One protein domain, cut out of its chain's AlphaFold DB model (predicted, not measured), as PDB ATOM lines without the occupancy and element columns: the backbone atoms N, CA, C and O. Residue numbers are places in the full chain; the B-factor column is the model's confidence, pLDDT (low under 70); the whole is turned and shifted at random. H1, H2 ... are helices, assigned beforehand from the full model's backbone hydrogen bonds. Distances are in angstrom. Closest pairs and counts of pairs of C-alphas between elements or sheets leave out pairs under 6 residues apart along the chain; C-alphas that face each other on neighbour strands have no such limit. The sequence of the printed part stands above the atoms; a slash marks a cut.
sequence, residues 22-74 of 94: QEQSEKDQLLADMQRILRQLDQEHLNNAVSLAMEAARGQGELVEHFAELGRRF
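What this domain is: This is residues 22 to 74 of the 94 residues of an uncharacterized protein of Acetobacter oeni (UniProt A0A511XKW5). One very long helix, H1, makes almost the whole length of this model, and a short helix, H2, is set at its far end after a tight turn, so that the two meet at a corner like an L with one long and one short arm. Residues 22 to 50 of H1 and residues 66 to 74 of H2 stand free. The printed part has 53 residues, with two named helices in the order H1, H2 and no named strand; the class is all helix. It is extended, with a radius of gyration of the C-alphas of 19.4 A, and its C-alphas span 61 by 22 by 9 A, a rod.

Where its parts are: Find C-alpha 22 at (6.121, 45.437, 116.799); from there H1 runs through residues 22 to 57 to C-alpha 57 at (52.772, 68.055, 124.986), 52.5 A from its first C-alpha. Residues 58 to 61 then lead to H2, residues 62 to 74, which is 18.0 A from first to last C-alpha and ends at (65.261, 55.779, 111.398).

How they stand to each other: Look at residues 52 to 56 of H1 and residues 63 to 64 of H2: with these residues alone the two helices only just touch, with 3 pairs of C-alphas within 8 A. The closest C-alphas are those of Ala 56 and Val 64, 5.7 A apart. The helices run the same way at a steep tilt of 63 degrees, and their centres are 30.8 A apart. In H1 and H2 every O i to N i+4 pair is within hydrogen-bond range.

The domain as a whole: Take the C-alphas of Gln 22 and Arg 72 to find the two farthest apart, at 61.4 A. The printed part has no cut, and the link from H1 to H2 is tight. The mean pLDDT of the printed part is 93.2, and no printed residue is under 70.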
ATOM      1  N   GLN A  22       5.256  45.808 115.688       90.25
ATOM      2  CA  GLN A  22       6.121  45.437 116.799       90.25
ATOM      3  C   GLN A  22       7.584  45.350 116.349       90.25
ATOM      4  O   GLN A  22       8.427  46.036 116.919       90.25
ATOM      5  N   GLU A  23       7.873  44.619 115.270       90.94
ATOM      6  CA  GLU A  23       9.231  44.511 114.716       90.94
ATOM      7  C   GLU A  23       9.790  45.874 114.284       90.94
ATOM      8  O   GLU A  23      10.979  46.146 114.444       90.94
ATOM      9  N   GLN A  24       8.936  46.764 113.771       91.50
ATOM     10  CA  GLN A  24       9.336  48.127 113.439       91.50
ATOM     11  C   GLN A  24       9.722  48.921 114.697       91.50
ATOM     12  O   GLN A  24      10.757  49.581 114.694       91.50
ATOM     13  N   SER A  25       8.955  48.808 115.787       93.00
ATOM     14  CA  SER A  25       9.284  49.473 117.055       93.00
ATOM     15  C   SER A  25      10.568  48.937 117.698       93.00
ATOM     16  O   SER A  25      11.378  49.717 118.195       93.00
ATOM     17  N   GLU A  26      10.802  47.624 117.630       94.56
ATOM     18  CA  GLU A  26      12.025  46.985 118.128       94.56
ATOM     19  C   GLU A  26      13.243  47.422 117.306       94.56
ATOM     20  O   GLU A  26      14.294  47.746 117.861       94.56
ATOM     21  N   LYS A  27      13.086  47.512 115.980       93.31
ATOM     22  CA  LYS A  27      14.109  48.050 115.081       93.31
ATOM     23  C   LYS A  27      14.429  49.510 115.396       93.31
ATOM     24  O   LYS A  27      15.603  49.868 115.451       93.31
ATOM     25  N   ASP A  28      13.415  50.348 115.587       94.62
ATOM     26  CA  ASP A  28      13.613  51.773 115.865       94.62
ATOM     27  C   ASP A  28      14.312  51.980 117.217       94.62
ATOM     28  O   ASP A  28      15.242  52.785 117.316       94.62
ATOM     29  N   GLN A  29      13.947  51.186 118.230       96.12
ATOM     30  CA  GLN A  29      14.629  51.174 119.523       96.12
ATOM     31  C   GLN A  29      16.092  50.731 119.390       96.12
ATOM     32  O   GLN A  29      16.988  51.407 119.896       96.12
ATOM     33  N   LEU A  30      16.355  49.647 118.654       96.19
ATOM     34  CA  LEU A  30      17.714  49.167 118.408       96.19
ATOM     35  C   LEU A  30      18.572  50.230 117.706       96.19
ATOM     36  O   LEU A  30      19.714  50.462 118.100       96.19
ATOM     37  N   LEU A  31      18.027  50.911 116.694       97.06
ATOM     38  CA  LEU A  31      18.728  51.994 116.000       97.06
ATOM     39  C   LEU A  31      19.033  53.167 116.937       97.06
ATOM     40  O   LEU A  31      20.142  53.707 116.896       97.06
ATOM     41  N   ALA A  32      18.087  53.540 117.800       96.75
ATOM     42  CA  ALA A  32      18.297  54.586 118.794       96.75
ATOM     43  C   ALA A  32      19.407  54.211 119.793       96.75
ATOM     44  O   ALA A  32      20.272  55.039 120.099       96.75
ATOM     45  N   ASP A  33      19.433  52.959 120.254       97.50
ATOM     46  CA  ASP A  33      20.473  52.459 121.150       97.50
ATOM     47  C   ASP A  33      21.848  52.416 120.480       97.50
ATOM     48  O   ASP A  33      22.826  52.884 121.064       97.50
ATOM     49  N   MET A  34      21.932  51.957 119.228       96.88
ATOM     50  CA  MET A  34      23.184  51.986 118.466       96.88
ATOM     51  C   MET A  34      23.717  53.413 118.303       96.88
ATOM     52  O   MET A  34      24.899  53.659 118.526       96.88
ATOM     53  N   GLN A  35      22.853  54.377 117.969       97.31
ATOM     54  CA  GLN A  35      23.255  55.782 117.857       97.31
ATOM     55  C   GLN A  35      23.742  56.356 119.189       97.31
ATOM     56  O   GLN A  35      24.675  57.158 119.220       97.31
ATOM     57  N   ARG A  36      23.118  55.962 120.303       97.44
ATOM     58  CA  ARG A  36      23.557  56.365 121.640       97.44
ATOM     59  C   ARG A  36      24.943  55.811 121.963       97.44
ATOM     60  O   ARG A  36      25.786  56.585 122.402       97.44
ATOM     61  N   ILE A  37      25.177  54.524 121.705       96.88
ATOM     62  CA  ILE A  37      26.471  53.867 121.939       96.88
ATOM     63  C   ILE A  37      27.569  54.515 121.090       96.88
ATOM     64  O   ILE A  37      28.628  54.841 121.616       96.88
ATOM     65  N   LEU A  38      27.305  54.774 119.805       96.69
ATOM     66  CA  LEU A  38      28.269  55.435 118.919       96.69
ATOM     67  C   LEU A  38      28.684  56.809 119.452       96.69
ATOM     68  O   LEU A  38      29.871  57.089 119.556       96.69
ATOM     69  N   ARG A  39      27.721  57.630 119.892       96.44
ATOM     70  CA  ARG A  39      28.032  58.941 120.484       96.44
ATOM     71  C   ARG A  39      28.864  58.841 121.764       96.44
ATOM     72  O   ARG A  39      29.693  59.710 122.013       96.44
ATOM     73  N   GLN A  40      28.630  57.819 122.587       95.88
ATOM     74  CA  GLN A  40      29.423  57.594 123.799       95.88
ATOM     75  C   GLN A  40      30.862  57.208 123.450       95.88
ATOM     76  O   GLN A  40      31.791  57.817 123.973       95.88
ATOM     77  N   LEU A  41      31.039  56.277 122.510       96.75
ATOM     78  CA  LEU A  41      32.358  55.870 122.024       96.75
ATOM     79  C   LEU A  41      33.122  57.038 121.398       96.75
ATOM     80  O   LEU A  41      34.296  57.226 121.707       96.75
ATOM     81  N   ASP A  42      32.466  57.867 120.583       96.44
ATOM     82  CA  ASP A  42      33.091  59.054 119.990       96.44
ATOM     83  C   ASP A  42      33.625  60.007 121.069       96.44
ATOM     84  O   ASP A  42      34.750  60.507 120.968       96.44
ATOM     85  N   GLN A  43      32.853  60.229 122.137       96.38
ATOM     86  CA  GLN A  43      33.274  61.080 123.248       96.38
ATOM     87  C   GLN A  43      34.434  60.467 124.043       96.38
ATOM     88  O   GLN A  43      35.364  61.182 124.419       96.38
ATOM     89  N   GLU A  44      34.405  59.160 124.301       96.75
ATOM     90  CA  GLU A  44      35.495  58.445 124.972       96.75
ATOM     91  C   GLU A  44      36.783  58.487 124.145       96.75
ATOM     92  O   GLU A  44      37.853  58.798 124.673       96.75
ATOM     93  N   HIS A  45      36.688  58.253 122.835       96.38
ATOM     94  CA  HIS A  45      37.820  58.351 121.920       96.38
ATOM     95  C   HIS A  45      38.401  59.761 121.882       96.38
ATOM     96  O   HIS A  45      39.622  59.912 121.942       96.38
ATOM     97  N   LEU A  46      37.551  60.790 121.843       96.50
ATOM     98  CA  LEU A  46      38.000  62.176 121.909       96.50
ATOM     99  C   LEU A  46      38.727  62.464 123.228       96.50
ATOM    100  O   LEU A  46      39.820  63.026 123.209       96.50
ATOM    101  N   ASN A  47      38.163  62.048 124.363       96.56
ATOM    102  CA  ASN A  47      38.784  62.243 125.674       96.56
ATOM    103  C   ASN A  47      40.152  61.551 125.762       96.56
ATOM    104  O   ASN A  47      41.123  62.160 126.213       96.56
ATOM    105  N   ASN A  48      40.250  60.312 125.277       95.12
ATOM    106  CA  ASN A  48      41.502  59.562 125.251       95.12
ATOM    107  C   ASN A  48      42.541  60.232 124.343       95.12
ATOM    108  O   ASN A  48      43.694  60.388 124.738       95.12
ATOM    109  N   ALA A  49      42.132  60.691 123.155       93.81
ATOM    110  CA  ALA A  49      43.009  61.414 122.238       93.81
ATOM    111  C   ALA A  49      43.533  62.718 122.859       93.81
ATOM    112  O   ALA A  49      44.721  63.022 122.745       93.81
ATOM    113  N   VAL A  50      42.673  63.466 123.556       95.62
ATOM    114  CA  VAL A  50      43.067  64.683 124.277       95.62
ATOM    115  C   VAL A  50      44.034  64.357 125.417       95.62
ATOM    116  O   VAL A  50      45.044  65.044 125.552       95.62
ATOM    117  N   SER A  51      43.785  63.301 126.201       94.88
ATOM    118  CA  SER A  51      44.700  62.867 127.269       94.88
ATOM    119  C   SER A  51      46.090  62.548 126.719       94.88
ATOM    120  O   SER A  51      47.082  63.114 127.177       94.88
ATOM    121  N   LEU A  52      46.150  61.731 125.667       93.25
ATOM    122  CA  LEU A  52      47.392  61.366 124.987       93.25
ATOM    123  C   LEU A  52      48.127  62.589 124.419       93.25
ATOM    124  O   LEU A  52      49.346  62.701 124.546       93.25
ATOM    125  N   ALA A  53      47.398  63.534 123.820       91.75
ATOM    126  CA  ALA A  53      47.983  64.768 123.305       91.75
ATOM    127  C   ALA A  53      48.549  65.653 124.428       91.75
ATOM    128  O   ALA A  53      49.615  66.245 124.261       91.75
ATOM    129  N   MET A  54      47.869  65.734 125.576       94.94
ATOM    130  CA  MET A  54      48.357  66.480 126.737       94.94
ATOM    131  C   MET A  54      49.607  65.847 127.354       94.94
ATOM    132  O   MET A  54      50.538  66.574 127.702       94.94
ATOM    133  N   GLU A  55      49.650  64.519 127.479       94.62
ATOM    134  CA  GLU A  55      50.851  63.790 127.911       94.62
ATOM    135  C   GLU A  55      52.018  64.066 126.962       94.62
ATOM    136  O   GLU A  55      53.095  64.490 127.396       94.62
ATOM    137  N   ALA A  56      51.767  63.959 125.654       91.69
ATOM    138  CA  ALA A  56      52.774  64.215 124.638       91.69
ATOM    139  C   ALA A  56      53.284  65.663 124.654       91.69
ATOM    140  O   ALA A  56      54.489  65.894 124.547       91.69
ATOM    141  N   ALA A  57      52.399  66.646 124.856       90.19
ATOM    142  CA  ALA A  57      52.772  68.055 124.986       90.19
ATOM    143  C   ALA A  57      53.660  68.330 126.214       90.19
ATOM    144  O   ALA A  57      54.452  69.271 126.203       90.19
ATOM    145  N   ARG A  58      53.566  67.497 127.259       93.38
ATOM    146  CA  ARG A  58      54.454  67.531 128.436       93.38
ATOM    147  C   ARG A  58      55.753  66.745 128.231       93.38
ATOM    148  O   ARG A  58      56.580  66.711 129.136       93.38
ATOM    149  N   GLY A  59      55.940  66.123 127.066       89.88
ATOM    150  CA  GLY A  59      57.094  65.277 126.768       89.88
ATOM    151  C   GLY A  59      57.066  63.931 127.495       89.88
ATOM    152  O   GLY A  59      58.123  63.360 127.748       89.88
ATOM    153  N   GLN A  60      55.880  63.445 127.864       91.44
ATOM    154  CA  GLN A  60      55.682  62.207 128.618       91.44
ATOM    155  C   GLN A  60      54.723  61.262 127.873       91.44
ATOM    156  O   GLN A  60      54.025  61.671 126.946       91.44
ATOM    157  N   GLY A  61      54.688  59.996 128.293       90.44
ATOM    158  CA  GLY A  61      53.736  58.997 127.799       90.44
ATOM    159  C   GLY A  61      54.237  58.157 126.621       90.44
ATOM    160  O   GLY A  61      55.238  58.466 125.967       90.44
ATOM    161  N   GLU A  62      53.503  57.078 126.338       89.44
ATOM    162  CA  GLU A  62      53.905  56.033 125.382       89.44
ATOM    163  C   GLU A  62      54.119  56.566 123.961       89.44
ATOM    164  O   GLU A  62      55.028  56.121 123.259       89.44
ATOM    165  N   LEU A  63      53.323  57.557 123.536       88.50
ATOM    166  CA  LEU A  63      53.474  58.182 122.220       88.50
ATOM    167  C   LEU A  63      54.846  58.841 122.065       88.50
ATOM    168  O   LEU A  63      55.504  58.659 121.040       88.50
ATOM    169  N   VAL A  64      55.298  59.584 123.077       89.38
ATOM    170  CA  VAL A  64      56.604  60.256 123.048       89.38
ATOM    171  C   VAL A  64      57.722  59.223 123.004       89.38
ATOM    172  O   VAL A  64      58.646  59.356 122.202       89.38
ATOM    173  N   GLU A  65      57.617  58.161 123.802       92.06
ATOM    174  CA  GLU A  65      58.589  57.067 123.811       92.06
ATOM    175  C   GLU A  65      58.661  56.345 122.462       92.06
ATOM    176  O   GLU A  65      59.756  56.099 121.949       92.06
ATOM    177  N   HIS A  66      57.508  56.063 121.849       91.00
ATOM    178  CA  HIS A  66      57.423  55.447 120.527       91.00
ATOM    179  C   HIS A  66      58.024  56.337 119.439       91.00
ATOM    180  O   HIS A  66      58.836  55.863 118.643       91.00
ATOM    181  N   PHE A  67      57.695  57.631 119.407       87.50
ATOM    182  CA  PHE A  67      58.288  58.550 118.432       87.50
ATOM    183  C   PHE A  67      59.790  58.744 118.658       87.50
ATOM    184  O   PHE A  67      60.547  58.799 117.686       87.50
ATOM    185  N   ALA A  68      60.248  58.776 119.911       88.62
ATOM    186  CA  ALA A  68      61.672  58.810 120.228       88.62
ATOM    187  C   ALA A  68      62.388  57.541 119.740       88.62
ATOM    188  O   ALA A  68      63.471  57.626 119.158       88.62
ATOM    189  N   GLU A  69      61.779  56.369 119.920       91.00
ATOM    190  CA  GLU A  69      62.312  55.098 119.427       91.00
ATOM    191  C   GLU A  69      62.355  55.043 117.893       91.00
ATOM    192  O   GLU A  69      63.368  54.640 117.318       91.00
ATOM    193  N   LEU A  70      61.311  55.518 117.209       90.06
ATOM    194  CA  LEU A  70      61.316  55.659 115.750       90.06
ATOM    195  C   LEU A  70      62.419  56.616 115.281       90.06
ATOM    196  O   LEU A  70      63.140  56.307 114.330       90.06
ATOM    197  N   GLY A  71      62.604  57.739 115.975       87.31
ATOM    198  CA  GLY A  71      63.699  58.675 115.727       87.31
ATOM    199  C   GLY A  71      65.076  58.022 115.877       87.31
ATOM    200  O   GLY A  71      65.934  58.208 115.015       87.31
ATOM    201  N   ARG A  72      65.282  57.190 116.908       87.38
ATOM    202  CA  ARG A  72      66.527  56.421 117.092       87.38
ATOM    203  C   ARG A  72      66.758  55.407 115.971       87.38
ATOM    204  O   ARG A  72      67.874  55.306 115.467       87.38
ATOM    205  N   ARG A  73      65.715  54.680 115.559       87.31
ATOM    206  CA  ARG A  73      65.808  53.629 114.528       87.31
ATOM    207  C   ARG A  73      66.013  54.186 113.119       87.31
ATOM    208  O   ARG A  73      66.775  53.613 112.344       87.31
ATOM    209  N   PHE A  74      65.355  55.293 112.781       84.50
ATOM    210  CA  PHE A  74      65.261  55.779 111.398       84.50
ATOM    211  C   PHE A  74      65.845  57.184 111.168       84.50
ATOM    212  O   PHE A  74      66.012  57.597 110.018       84.50
TER     213      PHE A  74